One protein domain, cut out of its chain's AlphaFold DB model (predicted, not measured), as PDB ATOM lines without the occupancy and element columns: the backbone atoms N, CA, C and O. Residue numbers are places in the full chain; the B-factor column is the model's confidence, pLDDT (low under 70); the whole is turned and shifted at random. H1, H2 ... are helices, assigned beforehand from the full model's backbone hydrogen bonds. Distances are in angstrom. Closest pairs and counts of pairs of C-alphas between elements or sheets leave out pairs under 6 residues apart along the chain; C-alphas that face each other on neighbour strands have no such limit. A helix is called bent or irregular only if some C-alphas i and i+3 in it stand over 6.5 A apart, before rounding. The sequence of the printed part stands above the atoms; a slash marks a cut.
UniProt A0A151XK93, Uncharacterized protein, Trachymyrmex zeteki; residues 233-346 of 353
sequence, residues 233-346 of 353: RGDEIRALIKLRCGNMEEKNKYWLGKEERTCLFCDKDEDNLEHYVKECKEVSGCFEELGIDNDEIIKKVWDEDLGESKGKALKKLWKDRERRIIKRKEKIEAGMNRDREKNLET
ATOM      1  N   ARG A 233     141.980 116.699 116.330       78.19
ATOM      2  CA  ARG A 233     141.583 117.725 117.309       78.19
ATOM      3  C   ARG A 233     140.095 117.680 117.665       78.19
ATOM      4  O   ARG A 233     139.576 118.595 118.297       78.19
ATOM      5  N   GLY A 234     139.395 116.592 117.331       80.12
ATOM      6  CA  GLY A 234     137.941 116.484 117.503       80.12
ATOM      7  C   GLY A 234     137.419 116.764 118.922       80.12
ATOM      8  O   GLY A 234     136.335 117.318 119.071       80.12
ATOM      9  N   ASP A 235     138.175 116.433 119.974       86.25
ATOM     10  CA  ASP A 235     137.792 116.768 121.355       86.25
ATOM     11  C   ASP A 235     137.915 118.267 121.669       86.25
ATOM     12  O   ASP A 235     137.126 118.796 122.444       86.25
ATOM     13  N   GLU A 236     138.893 118.949 121.076       90.56
ATOM     14  CA  GLU A 236     139.125 120.385 121.262       90.56
ATOM     15  C   GLU A 236     138.026 121.182 120.560       90.56
ATOM     16  O   GLU A 236     137.435 122.080 121.150       90.56
ATOM     17  N   ILE A 237     137.672 120.762 119.341       83.88
ATOM     18  CA  ILE A 237     136.558 121.327 118.573       83.88
ATOM     19  C   ILE A 237     135.236 121.127 119.326       83.88
ATOM     20  O   ILE A 237     134.446 122.056 119.451       83.88
ATOM     21  N   ARG A 238     134.993 119.936 119.895       84.19
ATOM     22  CA  ARG A 238     133.804 119.690 120.735       84.19
ATOM     23  C   ARG A 238     133.767 120.578 121.969       84.19
ATOM     24  O   ARG A 238     132.687 121.039 122.330       84.19
ATOM     25  N   ALA A 239     134.908 120.785 122.622       88.62
ATOM     26  CA  ALA A 239     134.991 121.669 123.775       88.62
ATOM     27  C   ALA A 239     134.664 123.117 123.377       88.62
ATOM     28  O   ALA A 239     133.841 123.745 124.035       88.62
ATOM     29  N   LEU A 240     135.204 123.602 122.253       87.00
ATOM     30  CA  LEU A 240     134.875 124.924 121.718       87.00
ATOM     31  C   LEU A 240     133.383 125.054 121.376       87.00
ATOM     32  O   LEU A 240     132.754 126.020 121.786       87.00
ATOM     33  N   ILE A 241     132.784 124.066 120.702       81.06
ATOM     34  CA  ILE A 241     131.337 124.057 120.420       81.06
ATOM     35  C   ILE A 241     130.536 124.161 121.723       81.06
ATOM     36  O   ILE A 241     129.606 124.956 121.819       81.06
ATOM     37  N   LYS A 242     130.896 123.374 122.744       83.88
ATOM     38  CA  LYS A 242     130.208 123.411 124.040       83.88
ATOM     39  C   LYS A 242     130.346 124.767 124.722       83.88
ATOM     40  O   LYS A 242     129.361 125.227 125.282       83.88
ATOM     41  N   LEU A 243     131.521 125.390 124.655       86.62
ATOM     42  CA  LEU A 243     131.729 126.745 125.157       86.62
ATOM     43  C   LEU A 243     130.816 127.743 124.432       86.62
ATOM     44  O   LEU A 243     130.062 128.460 125.077       86.62
ATOM     45  N   ARG A 244     130.835 127.742 123.093       83.69
ATOM     46  CA  ARG A 244     130.058 128.675 122.256       83.69
ATOM     47  C   ARG A 244     128.547 128.537 122.429       83.69
ATOM     48  O   ARG A 244     127.833 129.510 122.245       83.69
ATOM     49  N   CYS A 245     128.071 127.349 122.787       79.31
ATOM     50  CA  CYS A 245     126.663 127.097 123.086       79.31
ATOM     51  C   CYS A 245     126.313 127.252 124.580       79.31
ATOM     52  O   CYS A 245     125.292 126.710 124.990       79.31
ATOM     53  N   GLY A 246     127.192 127.831 125.411       80.06
ATOM     54  CA  GLY A 246     126.961 128.007 126.855       80.06
ATOM     55  C   GLY A 246     126.905 126.707 127.670       80.06
ATOM     56  O   GLY A 246     126.700 126.705 128.880       80.06
ATOM     57  N   ASN A 247     127.170 125.562 127.041       80.00
ATOM     58  CA  ASN A 247     127.102 124.233 127.651       80.00
ATOM     59  C   ASN A 247     128.305 123.897 128.552       80.00
ATOM     60  O   ASN A 247     128.401 122.775 129.064       80.00
ATOM     61  N   MET A 248     129.235 124.838 128.725       84.75
ATOM     62  CA  MET A 248     130.352 124.747 129.671       84.75
ATOM     63  C   MET A 248     130.109 125.504 130.983       84.75
ATOM     64  O   MET A 248     131.010 125.538 131.816       84.75
ATOM     65  N   GLU A 249     128.904 126.031 131.202       86.31
ATOM     66  CA  GLU A 249     128.557 126.845 132.370       86.31
ATOM     67  C   GLU A 249     127.242 126.331 132.985       86.31
ATOM     68  O   GLU A 249     126.242 126.152 132.288       86.31
ATOM     69  N   GLU A 250     127.212 126.016 134.288       81.00
ATOM     70  CA  GLU A 250     125.950 125.698 134.978       81.00
ATOM     71  C   GLU A 250     125.183 126.987 135.318       81.00
ATOM     72  O   GLU A 250     123.966 126.923 135.488       81.00
ATOM     73  N   LYS A 251     125.846 128.158 135.352       80.25
ATOM     74  CA  LYS A 251     125.187 129.464 135.547       80.25
ATOM     75  C   LYS A 251     124.032 129.680 134.563       80.25
ATOM     76  O   LYS A 251     122.959 130.127 134.972       80.25
ATOM     77  N   ASN A 252     124.224 129.278 133.307       73.00
ATOM     78  CA  ASN A 252     123.259 129.501 132.223       73.00
ATOM     79  C   ASN A 252     122.082 128.507 132.267       73.00
ATOM     80  O   ASN A 252     121.137 128.595 131.483       73.00
ATOM     81  N   LYS A 253     122.094 127.551 133.204       74.62
ATOM     82  CA  LYS A 253     121.061 126.521 133.332       74.62
ATOM     83  C   LYS A 253     120.000 126.944 134.331       74.62
ATOM     84  O   LYS A 253     120.018 126.553 135.499       74.62
ATOM     85  N   TYR A 254     119.031 127.715 133.849       63.28
ATOM     86  CA  TYR A 254     117.959 128.278 134.675       63.28
ATOM     87  C   TYR A 254     117.100 127.229 135.412       63.28
ATOM     88  O   TYR A 254     116.486 127.532 136.432       63.28
ATOM     89  N   TRP A 255     117.085 125.980 134.942       73.06
ATOM     90  CA  TRP A 255     116.391 124.866 135.600       73.06
ATOM     91  C   TRP A 255     117.139 124.280 136.806       73.06
ATOM     92  O   TRP A 255     116.629 123.359 137.443       73.06
ATOM     93  N   LEU A 256     118.361 124.733 137.087       70.12
ATOM     94  CA  LEU A 256     119.094 124.377 138.299       70.12
ATOM     95  C   LEU A 256     118.771 125.357 139.424       70.12
ATOM     96  O   LEU A 256     118.636 126.564 139.188       70.12
ATOM     97  N   GLY A 257     118.690 124.846 140.653       74.88
ATOM     98  CA  GLY A 257     118.599 125.678 141.848       74.88
ATOM     99  C   GLY A 257     119.852 126.537 142.033       74.88
ATOM    100  O   GLY A 257     120.924 126.207 141.529       74.88
ATOM    101  N   LYS A 258     119.749 127.639 142.785       79.25
ATOM    102  CA  LYS A 258     120.878 128.564 143.018       79.25
ATOM    103  C   LYS A 258     122.127 127.853 143.558       79.25
ATOM    104  O   LYS A 258     123.233 128.148 143.124       79.25
ATOM    105  N   GLU A 259     121.942 126.890 144.456       78.00
ATOM    106  CA  GLU A 259     123.034 126.087 145.022       78.00
ATOM    107  C   GLU A 259     123.680 125.155 143.982       78.00
ATOM    108  O   GLU A 259     124.877 124.889 144.041       78.00
ATOM    109  N   GLU A 260     122.917 124.692 142.987       80.38
ATOM    110  CA  GLU A 260     123.397 123.782 141.940       80.38
ATOM    111  C   GLU A 260     124.170 124.512 140.833       80.38
ATOM    112  O   GLU A 260     124.983 123.893 140.148       80.38
ATOM    113  N   ARG A 261     123.956 125.828 140.687       86.38
ATOM    114  CA  ARG A 261     124.692 126.699 139.749       86.38
ATOM    115  C   ARG A 261     126.044 127.166 140.279       86.38
ATOM    116  O   ARG A 261     126.687 128.008 139.655       86.38
ATOM    117  N   THR A 262     126.472 126.635 141.420       93.12
ATOM    118  CA  THR A 262     127.790 126.933 141.975       93.12
ATOM    119  C   THR A 262     128.897 126.209 141.220       93.12
ATOM    120  O   THR A 262     128.696 125.086 140.731       93.12
ATOM    121  N   CYS A 263     130.075 126.837 141.156       94.94
ATOM    122  CA  CYS A 263     131.235 126.322 140.427       94.94
ATOM    123  C   CYS A 263     131.467 124.829 140.683       94.94
ATOM    124  O   CYS A 263     131.616 124.405 141.830       94.94
ATOM    125  N   LEU A 264     131.530 124.025 139.616       93.00
ATOM    126  CA  LEU A 264     131.678 122.562 139.664       93.00
ATOM    127  C   LEU A 264     132.978 122.076 140.316       93.00
ATOM    128  O   LEU A 264     133.095 120.903 140.695       93.00
ATOM    129  N   PHE A 265     133.961 122.963 140.404       95.06
ATOM    130  CA  PHE A 265     135.294 122.653 140.892       95.06
ATOM    131  C   PHE A 265     135.436 123.021 142.360       95.06
ATOM    132  O   PHE A 265     135.697 122.130 143.165       95.06
ATOM    133  N   CYS A 266     135.198 124.291 142.697       95.19
ATOM    134  CA  CYS A 266     135.492 124.841 144.017       95.19
ATOM    135  C   CYS A 266     134.261 125.041 144.920       95.19
ATOM    136  O   CYS A 266     134.436 125.457 146.064       95.19
ATOM    137  N   ASP A 267     133.046 124.773 144.421       92.88
ATOM    138  CA  ASP A 267     131.767 124.982 145.122       92.88
ATOM    139  C   ASP A 267     131.525 126.449 145.567       92.88
ATOM    140  O   ASP A 267     130.745 126.702 146.487       92.88
ATOM    141  N   LYS A 268     132.195 127.427 144.939       92.69
ATOM    142  CA  LYS A 268     132.058 128.870 145.219       92.69
ATOM    143  C   LYS A 268     131.577 129.618 143.990       92.69
ATOM    144  O   LYS A 268     131.872 129.194 142.878       92.69
ATOM    145  N   ASP A 269     130.882 130.727 144.226       93.44
ATOM    146  CA  ASP A 269     130.396 131.643 143.192       93.44
ATOM    147  C   ASP A 269     129.640 130.917 142.067       93.44
ATOM    148  O   ASP A 269     129.211 129.774 142.229       93.44
ATOM    149  N   GLU A 270     129.384 131.590 140.953       92.56
ATOM    150  CA  GLU A 270     128.627 131.015 139.841       92.56
ATOM    151  C   GLU A 270     129.536 130.211 138.899       92.56
ATOM    152  O   GLU A 270     130.655 130.612 138.588       92.56
ATOM    153  N   ASP A 271     129.043 129.075 138.402       92.94
ATOM    154  CA  ASP A 271     129.758 128.220 137.450       92.94
ATOM    155  C   ASP A 271     129.777 128.843 136.044       92.94
ATOM    156  O   ASP A 271     128.938 128.508 135.203       92.94
ATOM    157  N   ASN A 272     130.712 129.765 135.812       94.19
ATOM    158  CA  ASN A 272     130.926 130.461 134.542       94.19
ATOM    159  C   ASN A 272     132.425 130.613 134.208       94.19
ATOM    160  O   ASN A 272     133.297 130.412 135.062       94.19
ATOM    161  N   LEU A 273     132.735 130.972 132.959       93.69
ATOM    162  CA  LEU A 273     134.110 131.112 132.487       93.69
ATOM    163  C   LEU A 273     134.876 132.233 133.202       93.69
ATOM    164  O   LEU A 273     136.070 132.072 133.455       93.69
ATOM    165  N   GLU A 274     134.221 133.345 133.543       94.44
ATOM    166  CA  GLU A 274     134.882 134.449 134.248       94.44
ATOM    167  C   GLU A 274     135.441 133.974 135.587       94.44
ATOM    168  O   GLU A 274     136.622 134.183 135.868       94.44
ATOM    169  N   HIS A 275     134.637 133.246 136.360       96.50
ATOM    170  CA  HIS A 275     135.060 132.624 137.606       96.50
ATOM    171  C   HIS A 275     136.182 131.603 137.368       96.50
ATOM    172  O   HIS A 275     137.174 131.594 138.098       96.50
ATOM    173  N   TYR A 276     136.082 130.765 136.328       95.81
ATOM    174  CA  TYR A 276     137.123 129.779 136.010       95.81
ATOM    175  C   TYR A 276     138.491 130.404 135.742       95.81
ATOM    176  O   TYR A 276     139.502 129.862 136.191       95.81
ATOM    177  N   VAL A 277     138.523 131.522 135.016       96.06
ATOM    178  CA  VAL A 277     139.765 132.214 134.665       96.06
ATOM    179  C   VAL A 277     140.272 133.053 135.839       96.06
ATOM    180  O   VAL A 277     141.451 132.973 136.178       96.06
ATOM    181  N   LYS A 278     139.398 133.834 136.487       95.94
ATOM    182  CA  LYS A 278     139.803 134.866 137.456       95.94
ATOM    183  C   LYS A 278     139.992 134.348 138.880       95.94
ATOM    184  O   LYS A 278     140.864 134.838 139.594       95.94
ATOM    185  N   GLU A 279     139.182 133.386 139.315       96.69
ATOM    186  CA  GLU A 279     138.986 133.115 140.749       96.69
ATOM    187  C   GLU A 279     139.171 131.639 141.125       96.69
ATOM    188  O   GLU A 279     139.645 131.310 142.222       96.69
ATOM    189  N   CYS A 280     138.817 130.720 140.225       96.56
ATOM    190  CA  CYS A 280     138.784 129.298 140.525       96.56
ATOM    191  C   CYS A 280     140.182 128.671 140.526       96.56
ATOM    192  O   CYS A 280     140.637 128.123 139.524       96.56
ATOM    193  N   LYS A 281     140.818 128.631 141.701       94.88
ATOM    194  CA  LYS A 281     142.167 128.064 141.918       94.88
ATOM    195  C   LYS A 281     142.377 126.636 141.396       94.88
ATOM    196  O   LYS A 281     143.514 126.233 141.180       94.88
ATOM    197  N   GLU A 282     141.312 125.850 141.240       95.44
ATOM    198  CA  GLU A 282     141.407 124.479 140.723       95.44
ATOM    199  C   GLU A 282     141.598 124.408 139.205       95.44
ATOM    200  O   GLU A 282     142.182 123.440 138.717       95.44
ATOM    201  N   VAL A 283     141.096 125.398 138.459       95.62
ATOM    202  CA  VAL A 283     141.096 125.374 136.986       95.62
ATOM    203  C   VAL A 283     141.730 126.601 136.348       95.62
ATOM    204  O   VAL A 283     142.017 126.544 135.157       95.62
ATOM    205  N   SER A 284     142.030 127.657 137.105       91.94
ATOM    206  CA  SER A 284     142.720 128.846 136.590       91.94
ATOM    207  C   SER A 284     144.060 128.477 135.941       91.94
ATOM    208  O   SER A 284     144.379 128.953 134.855       91.94
ATOM    209  N   GLY A 285     144.778 127.507 136.524       92.94
ATOM    210  CA  GLY A 285     146.027 126.967 135.973       92.94
ATOM    211  C   GLY A 285     145.890 126.285 134.603       92.94
ATOM    212  O   GLY A 285     146.874 126.064 133.906       92.94
ATOM    213  N   CYS A 286     144.671 125.948 134.163       94.00
ATOM    214  CA  CYS A 286     144.436 125.419 132.816       94.00
ATOM    215  C   CYS A 286     144.616 126.475 131.719       94.00
ATOM    216  O   CYS A 286     144.706 126.094 130.553       94.00
ATOM    217  N   PHE A 287     144.655 127.761 132.073       96.00
ATOM    218  CA  PHE A 287     144.694 128.872 131.126       96.00
ATOM    219  C   PHE A 287     146.023 129.639 131.114       96.00
ATOM    220  O   PHE A 287     146.159 130.575 130.333       96.00
ATOM    221  N   GLU A 288     147.013 129.227 131.912       93.69
ATOM    222  CA  GLU A 288     148.318 129.906 132.031       93.69
ATOM    223  C   GLU A 288     149.047 130.043 130.684       93.69
ATOM    224  O   GLU A 288     149.706 131.046 130.424       93.69
ATOM    225  N   GLU A 289     148.889 129.068 129.782       93.75
ATOM    226  CA  GLU A 289     149.488 129.119 128.441       93.75
ATOM    227  C   GLU A 289     148.828 130.153 127.507       93.75
ATOM    228  O   GLU A 289     149.368 130.448 126.443       93.75
ATOM    229  N   LEU A 290     147.656 130.694 127.861       94.25
ATOM    230  CA  LEU A 290     146.926 131.660 127.030       94.25
ATOM    231  C   LEU A 290     147.314 133.113 127.314       94.25
ATOM    232  O   LEU A 290     147.070 133.986 126.471       94.25
ATOM    233  N   GLY A 291     147.927 133.382 128.465       93.94
ATOM    234  CA  GLY A 291     148.350 134.717 128.865       93.94
ATOM    235  C   GLY A 291     148.474 134.870 130.376       93.94
ATOM    236  O   GLY A 291     148.259 133.931 131.136       93.94
ATOM    237  N   ILE A 292     148.832 136.084 130.793       93.31
ATOM    238  CA  ILE A 292     148.907 136.485 132.206       93.31
ATOM    239  C   ILE A 292     147.690 137.341 132.579       93.31
ATOM    240  O   ILE A 292     147.207 137.273 133.706       93.31
ATOM    241  N   ASP A 293     147.196 138.146 131.636       96.88
ATOM    242  CA  ASP A 293     146.039 139.006 131.848       96.88
ATOM    243  C   ASP A 293     144.728 138.229 131.689       96.88
ATOM    244  O   ASP A 293     144.452 137.642 130.641       96.88
ATOM    245  N   ASN A 294     143.900 138.238 132.732       96.12
ATOM    246  CA  ASN A 294     142.665 137.457 132.765       96.12
ATOM    247  C   ASN A 294     141.645 137.908 131.710       96.12
ATOM    248  O   ASN A 294     140.939 137.066 131.152       96.12
ATOM    249  N   ASP A 295     141.556 139.206 131.420       95.19
ATOM    250  CA  ASP A 295     140.594 139.719 130.441       95.19
ATOM    251  C   ASP A 295     141.035 139.380 129.009       95.19
ATOM    252  O   ASP A 295     140.209 139.018 128.167       95.19
ATOM    253  N   GLU A 296     142.341 139.413 128.735       94.69
ATOM    254  CA  GLU A 296     142.918 138.921 127.483       94.69
ATOM    255  C   GLU A 296     142.696 137.410 127.307       94.69
ATOM    256  O   GLU A 296     142.318 136.968 126.219       94.69
ATOM    257  N   ILE A 297     142.865 136.617 128.372       96.50
ATOM    258  CA  ILE A 297     142.579 135.174 128.354       96.50
ATOM    259  C   ILE A 297     141.113 134.928 127.994       96.50
ATOM    260  O   ILE A 297     140.841 134.135 127.095       96.50
ATOM    261  N   ILE A 298     140.166 135.609 128.650       95.44
ATOM    262  CA  ILE A 298     138.731 135.447 128.373       95.44
ATOM    263  C   ILE A 298     138.432 135.772 126.906       95.44
ATOM    264  O   ILE A 298     137.777 134.977 126.228       95.44
ATOM    265  N   LYS A 299     138.970 136.879 126.376       94.88
ATOM    266  CA  LYS A 299     138.818 137.240 124.956       94.88
ATOM    267  C   LYS A 299     139.354 136.147 124.029       94.88
ATOM    268  O   LYS A 299     138.640 135.713 123.130       94.88
ATOM    269  N   LYS A 300     140.564 135.638 124.286       95.25
ATOM    270  CA  LYS A 300     141.170 134.546 123.502       95.25
ATOM    271  C   LYS A 300     140.355 133.261 123.567       95.25
ATOM    272  O   LYS A 300     140.229 132.553 122.567       95.25
ATOM    273  N   VAL A 301     139.805 132.933 124.733       93.94
ATOM    274  CA  VAL A 301     138.965 131.747 124.915       93.94
ATOM    275  C   VAL A 301     137.678 131.860 124.089       93.94
ATOM    276  O   VAL A 301     137.297 130.877 123.451       93.94
ATOM    277  N   TRP A 302     137.065 133.044 124.024       91.19
ATOM    278  CA  TRP A 302     135.851 133.288 123.237       91.19
ATOM    279  C   TRP A 302     136.068 133.452 121.733       91.19
ATOM    280  O   TRP A 302     135.101 133.297 120.987       91.19
ATOM    281  N   ASP A 303     137.294 133.724 121.287       89.81
ATOM    282  CA  ASP A 303     137.653 133.855 119.868       89.81
ATOM    283  C   ASP A 303     137.213 132.624 119.029       89.81
ATOM    284  O   ASP A 303     137.032 131.522 119.560       89.81
ATOM    285  N   GLU A 304     137.039 132.775 117.718       82.62
ATOM    286  CA  GLU A 304     136.789 131.644 116.818       82.62
ATOM    287  C   GLU A 304     138.045 130.803 116.576       82.62
ATOM    288  O   GLU A 304     137.948 129.587 116.386       82.62
ATOM    289  N   ASP A 305     139.224 131.420 116.644       85.81
ATOM    290  CA  ASP A 305     140.480 130.755 116.347       85.81
ATOM    291  C   ASP A 305     140.817 129.733 117.432       85.81
ATOM    292  O   ASP A 305     140.932 130.036 118.628       85.81
ATOM    293  N   LEU A 306     140.979 128.477 117.011       85.62
ATOM    294  CA  LEU A 306     141.300 127.357 117.889       85.62
ATOM    295  C   LEU A 306     142.794 127.031 117.810       85.62
ATOM    296  O   LEU A 306     143.203 126.013 117.247       85.62
ATOM    297  N   GLY A 307     143.623 127.880 118.417       89.25
ATOM    298  CA  GLY A 307     145.055 127.608 118.598       89.25
ATOM    299  C   GLY A 307     145.324 126.365 119.461       89.25
ATOM    300  O   GLY A 307     144.442 125.888 120.180       89.25
ATOM    301  N   GLU A 308     146.545 125.825 119.404       90.75
ATOM    302  CA  GLU A 308     146.914 124.584 120.104       90.75
ATOM    303  C   GLU A 308     146.741 124.691 121.631       90.75
ATOM    304  O   GLU A 308     146.060 123.858 122.234       90.75
ATOM    305  N   SER A 309     147.288 125.739 122.261       93.75
ATOM    306  CA  SER A 309     147.162 125.952 123.714       93.75
ATOM    307  C   SER A 309     145.706 126.131 124.148       93.75
ATOM    308  O   SER A 309     145.275 125.546 125.142       93.75
ATOM    309  N   LYS A 310     144.897 126.847 123.356       94.38
ATOM    310  CA  LYS A 310     143.461 127.027 123.625       94.38
ATOM    311  C   LYS A 310     142.705 125.711 123.530       94.38
ATOM    312  O   LYS A 310     141.925 125.383 124.421       94.38
ATOM    313  N   GLY A 311     142.962 124.934 122.480       93.25
ATOM    314  CA  GLY A 311     142.356 123.620 122.305       93.25
ATOM    315  C   GLY A 311     142.657 122.691 123.480       93.25
ATOM    316  O   GLY A 311     141.739 122.083 124.036       93.25
ATOM    317  N   LYS A 312     143.920 122.641 123.924       95.38
ATOM    318  CA  LYS A 312     144.340 121.863 125.100       95.38
ATOM    319  C   LYS A 312     143.643 122.325 126.380       95.38
ATOM    320  O   LYS A 312     143.104 121.477 127.097       95.38
ATOM    321  N   ALA A 313     143.605 123.635 126.637       96.31
ATOM    322  CA  ALA A 313     142.945 124.218 127.804       96.31
ATOM    323  C   ALA A 313     141.450 123.860 127.849       96.31
ATOM    324  O   ALA A 313     140.974 123.285 128.832       96.31
ATOM    325  N   LEU A 314     140.725 124.095 126.748       95.31
ATOM    326  CA  LEU A 314     139.289 123.816 126.644       95.31
ATOM    327  C   LEU A 314     138.973 122.329 126.778       95.31
ATOM    328  O   LEU A 314     138.071 121.942 127.523       95.31
ATOM    329  N   LYS A 315     139.736 121.471 126.097       95.19
ATOM    330  CA  LYS A 315     139.580 120.016 126.192       95.19
ATOM    331  C   LYS A 315     139.784 119.519 127.619       95.19
ATOM    332  O   LYS A 315     139.028 118.656 128.069       95.19
ATOM    333  N   LYS A 316     140.809 120.021 128.314       96.38
ATOM    334  CA  LYS A 316     141.092 119.654 129.704       96.38
ATOM    335  C   LYS A 316     139.943 120.083 130.613       96.38
ATOM    336  O   LYS A 316     139.369 119.225 131.282       96.38
ATOM    337  N   LEU A 317     139.546 121.357 130.543       95.81
ATOM    338  CA  LEU A 317     138.438 121.901 131.326       95.81
ATOM    339  C   LEU A 317     137.146 121.106 131.105       95.81
ATOM    340  O   LEU A 317     136.522 120.664 132.067       95.81
ATOM    341  N   TRP A 318     136.770 120.857 129.849       94.75
ATOM    342  CA  TRP A 318     135.565 120.098 129.508       94.75
ATOM    343  C   TRP A 318     135.576 118.682 130.108       94.75
ATOM    344  O   TRP A 318     134.604 118.276 130.750       94.75
ATOM    345  N   LYS A 319     136.678 117.938 129.959       93.81
ATOM    346  CA  LYS A 319     136.787 116.576 130.507       93.81
ATOM    347  C   LYS A 319     136.773 116.556 132.032       93.81
ATOM    348  O   LYS A 319     136.180 115.656 132.629       93.81
ATOM    349  N   ASP A 320     137.423 117.519 132.678       95.00
ATOM    350  CA  ASP A 320     137.394 117.645 134.138       95.00
ATOM    351  C   ASP A 320     135.981 117.951 134.637       95.00
ATOM    352  O   ASP A 320     135.508 117.329 135.593       95.00
ATOM    353  N   ARG A 321     135.270 118.821 133.921       93.31
ATOM    354  CA  ARG A 321     133.885 119.189 134.202       93.31
ATOM    355  C   ARG A 321     132.932 118.002 134.103       93.31
ATOM    356  O   ARG A 321     132.176 117.751 135.039       93.31
ATOM    357  N   GLU A 322     132.993 117.222 133.022       91.31
ATOM    358  CA  GLU A 322     132.149 116.024 132.868       91.31
ATOM    359  C   GLU A 322     132.360 115.031 134.015       91.31
ATOM    360  O   GLU A 322     131.397 114.504 134.576       91.31
ATOM    361  N   ARG A 323     133.615 114.840 134.436       92.00
ATOM    362  CA  ARG A 323     133.937 113.994 135.590       92.00
ATOM    363  C   ARG A 323     133.343 114.530 136.892       92.00
ATOM    364  O   ARG A 323     132.867 113.738 137.705       92.00
ATOM    365  N   ARG A 324     133.363 115.848 137.112       92.69
ATOM    366  CA  ARG A 324     132.782 116.480 138.310       92.69
ATOM    367  C   ARG A 324     131.262 116.364 138.344       92.69
ATOM    368  O   ARG A 324     130.717 116.038 139.396       92.69
ATOM    369  N   ILE A 325     130.596 116.535 137.204       87.19
ATOM    370  CA  ILE A 325     129.140 116.369 137.088       87.19
ATOM    371  C   ILE A 325     128.728 114.950 137.472       87.19
ATOM    372  O   ILE A 325     127.838 114.782 138.303       87.19
ATOM    373  N   ILE A 326     129.395 113.935 136.914       88.38
ATOM    374  CA  ILE A 326     129.100 112.529 137.226       88.38
ATOM    375  C   ILE A 326     129.256 112.276 138.733       88.38
ATOM    376  O   ILE A 326     128.326 111.792 139.373       88.38
ATOM    377  N   LYS A 327     130.373 112.710 139.332       90.12
ATOM    378  CA  LYS A 327     130.624 112.546 140.776       90.12
ATOM    379  C   LYS A 327     129.595 113.257 141.658       90.12
ATOM    380  O   LYS A 327     129.192 112.716 142.687       90.12
ATOM    381  N   ARG A 328     129.172 114.476 141.294       86.19
ATOM    382  CA  ARG A 328     128.121 115.198 142.033       86.19
ATOM    383  C   ARG A 328     126.800 114.427 141.988       86.19
ATOM    384  O   ARG A 328     126.181 114.258 143.035       86.19
ATOM    385  N   LYS A 329     126.414 113.900 140.820       84.44
ATOM    386  CA  LYS A 329     125.191 113.093 140.663       84.44
ATOM    387  C   LYS A 329     125.217 111.837 141.529       84.44
ATOM    388  O   LYS A 329     124.282 111.614 142.292       84.44
ATOM    389  N   GLU A 330     126.314 111.084 141.493       88.06
ATOM    390  CA  GLU A 330     126.498 109.891 142.331       88.06
ATOM    391  C   GLU A 330     126.380 110.221 143.831       88.06
ATOM    392  O   GLU A 330     125.754 109.486 144.595       88.06
ATOM    393  N   LYS A 331     126.935 111.362 144.265       87.81
ATOM    394  CA  LYS A 331     126.856 111.821 145.661       87.81
ATOM    395  C   LYS A 331     125.427 112.189 146.076       87.81
ATOM    396  O   LYS A 331     125.026 111.857 147.194       87.81
ATOM    397  N   ILE A 332     124.675 112.857 145.200       84.00
ATOM    398  CA  ILE A 332     123.266 113.214 145.432       84.00
ATOM    399  C   ILE A 332     122.419 111.943 145.543       84.00
ATOM    400  O   ILE A 332     121.690 111.773 146.521       84.00
ATOM    401  N   GLU A 333     122.576 111.006 144.606       85.12
ATOM    402  CA  GLU A 333     121.838 109.739 144.598       85.12
ATOM    403  C   GLU A 333     122.131 108.896 145.852       85.12
ATOM    404  O   GLU A 333     121.213 108.404 146.516       85.12
ATOM    405  N   ALA A 334     123.402 108.810 146.259       87.44
ATOM    406  CA  ALA A 334     123.795 108.156 147.505       87.44
ATOM    407  C   ALA A 334     123.223 108.854 148.755       87.44
ATOM    408  O   ALA A 334     122.901 108.197 149.748       87.44
ATOM    409  N   GLY A 335     123.089 110.185 148.735       86.94
ATOM    410  CA  GLY A 335     122.397 110.952 149.775       86.94
ATOM    411  C   GLY A 335     120.927 110.551 149.898       86.94
ATOM    412  O   GLY A 335     120.497 110.110 150.963       86.94
ATOM    413  N   MET A 336     120.197 110.593 148.782       80.38
ATOM    414  CA  MET A 336     118.772 110.250 148.733       80.38
ATOM    415  C   MET A 336     118.490 108.811 149.183       80.38
ATOM    416  O   MET A 336     117.501 108.561 149.875       80.38
ATOM    417  N   ASN A 337     119.352 107.855 148.818       83.94
ATOM    418  CA  ASN A 337     119.203 106.461 149.239       83.94
ATOM    419  C   ASN A 337     119.367 106.294 150.756       83.94
ATOM    420  O   ASN A 337     118.540 105.633 151.386       83.94
ATOM    421  N   ARG A 338     120.347 106.973 151.368       86.94
ATOM    422  CA  ARG A 338     120.529 106.957 152.832       86.94
ATOM    423  C   ARG A 338     119.332 107.547 153.574       86.94
ATOM    424  O   ARG A 338     118.919 107.010 154.600       86.94
ATOM    425  N   ASP A 339     118.742 108.620 153.058       86.06
ATOM    426  CA  ASP A 339     117.568 109.234 153.689       86.06
ATOM    427  C   ASP A 339     116.319 108.349 153.561       86.06
ATOM    428  O   ASP A 339     115.522 108.249 154.497       86.06
ATOM    429  N   ARG A 340     116.167 107.628 152.442       87.06
ATOM    430  CA  ARG A 340     115.120 106.603 152.290       87.06
ATOM    431  C   ARG A 340     115.280 105.472 153.303       87.06
ATOM    432  O   ARG A 340     114.289 105.092 153.926       87.06
ATOM    433  N   GLU A 341     116.495 104.966 153.499       88.25
ATOM    434  CA  GLU A 341     116.789 103.913 154.482       88.25
ATOM    435  C   GLU A 341     116.472 104.361 155.914       88.25
ATOM    436  O   GLU A 341     115.741 103.666 156.625       88.25
ATOM    437  N   LYS A 342     116.906 105.565 156.311       88.06
ATOM    438  CA  LYS A 342     116.577 106.149 157.625       88.06
ATOM    439  C   LYS A 342     115.070 106.299 157.832       88.06
ATOM    440  O   LYS A 342     114.551 105.985 158.907       88.06
ATOM    441  N   ASN A 343     114.343 106.745 156.807       83.75
ATOM    442  CA  ASN A 343     112.887 106.878 156.862       83.75
ATOM    443  C   ASN A 343     112.183 105.519 156.995       83.75
ATOM    444  O   ASN A 343     111.221 105.389 157.757       83.75
ATOM    445  N   LEU A 344     112.664 104.491 156.292       86.12
ATOM    446  CA  LEU A 344     112.180 103.113 156.418       86.12
ATOM    447  C   LEU A 344     112.413 102.559 157.828       86.12
ATOM    448  O   LEU A 344     111.510 101.950 158.402       86.12
ATOM    449  N   GLU A 345     113.592 102.788 158.400       86.12
ATOM    450  CA  GLU A 345     113.924 102.335 159.750       86.12
ATOM    451  C   GLU A 345     113.090 103.050 160.823       86.12
ATOM    452  O   GLU A 345     112.550 102.408 161.726       86.12
ATOM    453  N   THR A 346     112.884 104.359 160.672       85.50
ATOM    454  CA  THR A 346     112.021 105.154 161.560       85.50
ATOM    455  C   THR A 346     110.573 104.656 161.512       85.50
ATOM    456  O   THR A 346     109.961 104.413 162.551       85.50
TER     457      THR A 346
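This is residues 233 to 346 of the 353 residues of an uncharacterized protein of Trachymyrmex zeteki (UniProt A0A151XK93). One long straight helix, H5, makes the length of this domain, and its first part runs into a head of four short helices and a long loop; H1 crosses H5 there, while H3 runs side by side with it and H2 and H4 pack beyond H3. The last part of H5, residues 329 to 346, sticks out as a free arm. The printed part has 114 residues with five named helices, in the order H1, H2, H3, H4, H5, and no named strand; its class is all helix. It is loose, with a radius of gyration of the C-alphas of 16.6 A, and spans 58 by 28 by 24 A.

Find C-alpha 308 at (146.914, 124.584, 120.104); from there H5, residues 308 to 346, runs 57.6 A to C-alpha 346 at (112.021, 105.154, 161.560). Go back to C-alpha 233 at (141.583, 117.725, 117.309), where H1, residues 233 to 244, begins; it is 16.6 A long. H2 is residues 273 to 278, 8.4 A, and H4 is residues 294 to 302, 12.4 A. Between them lies H3, residues 284 to 290, 10.8 A; it is irregular, with C-alphas 286 and 289 7.6 A apart.

Start at H5, whose residues 311 to 318 alone touch H1; the closest C-alphas, of Glu 236 and Gly 311, are 4.7 A apart. These two run the same way at a steep tilt of 68 degrees, only just short of about perpendicular. H5 touches H3 with residues 309 to 317 alone, at a shallow tilt of 14 degrees, opposite ways; look at Cys 286 and Ala 313, the closest C-alphas at 5.4 A. H2 and H4 touch at a shallow tilt of 28 degrees, opposite ways, with the C-alphas of Lys 278 and Asn 294 closest at 6.1 A. H3 touches H2 only at the corner, where the C-alphas of Val 277 and Ser 284 are closest at 4.9 A. H4 and H5 are close but not clearly touching, with Val 301 and Lys 310 the closest C-alphas at 6.6 A. H1 and H3 are apart, and so are H2 and H5. In H1, H2, H4 and H5 every O i to N i+4 pair is within hydrogen-bond range; in H3 0 of 3 are, beside 2 of 4 O i to N i+3 pairs.

Look to Asp 305 and Thr 346 for the two C-alphas farthest apart, 59.2 A. Without residues 329 to 346, which stand free, the body of 96 residues spans 35 by 27 by 21 A. The printed part has no cut. The link from H1 to H2, residues 245 to 272, is long; the other three are tight. The mean pLDDT of the printed part is 89.0, and residue 254 is under 70.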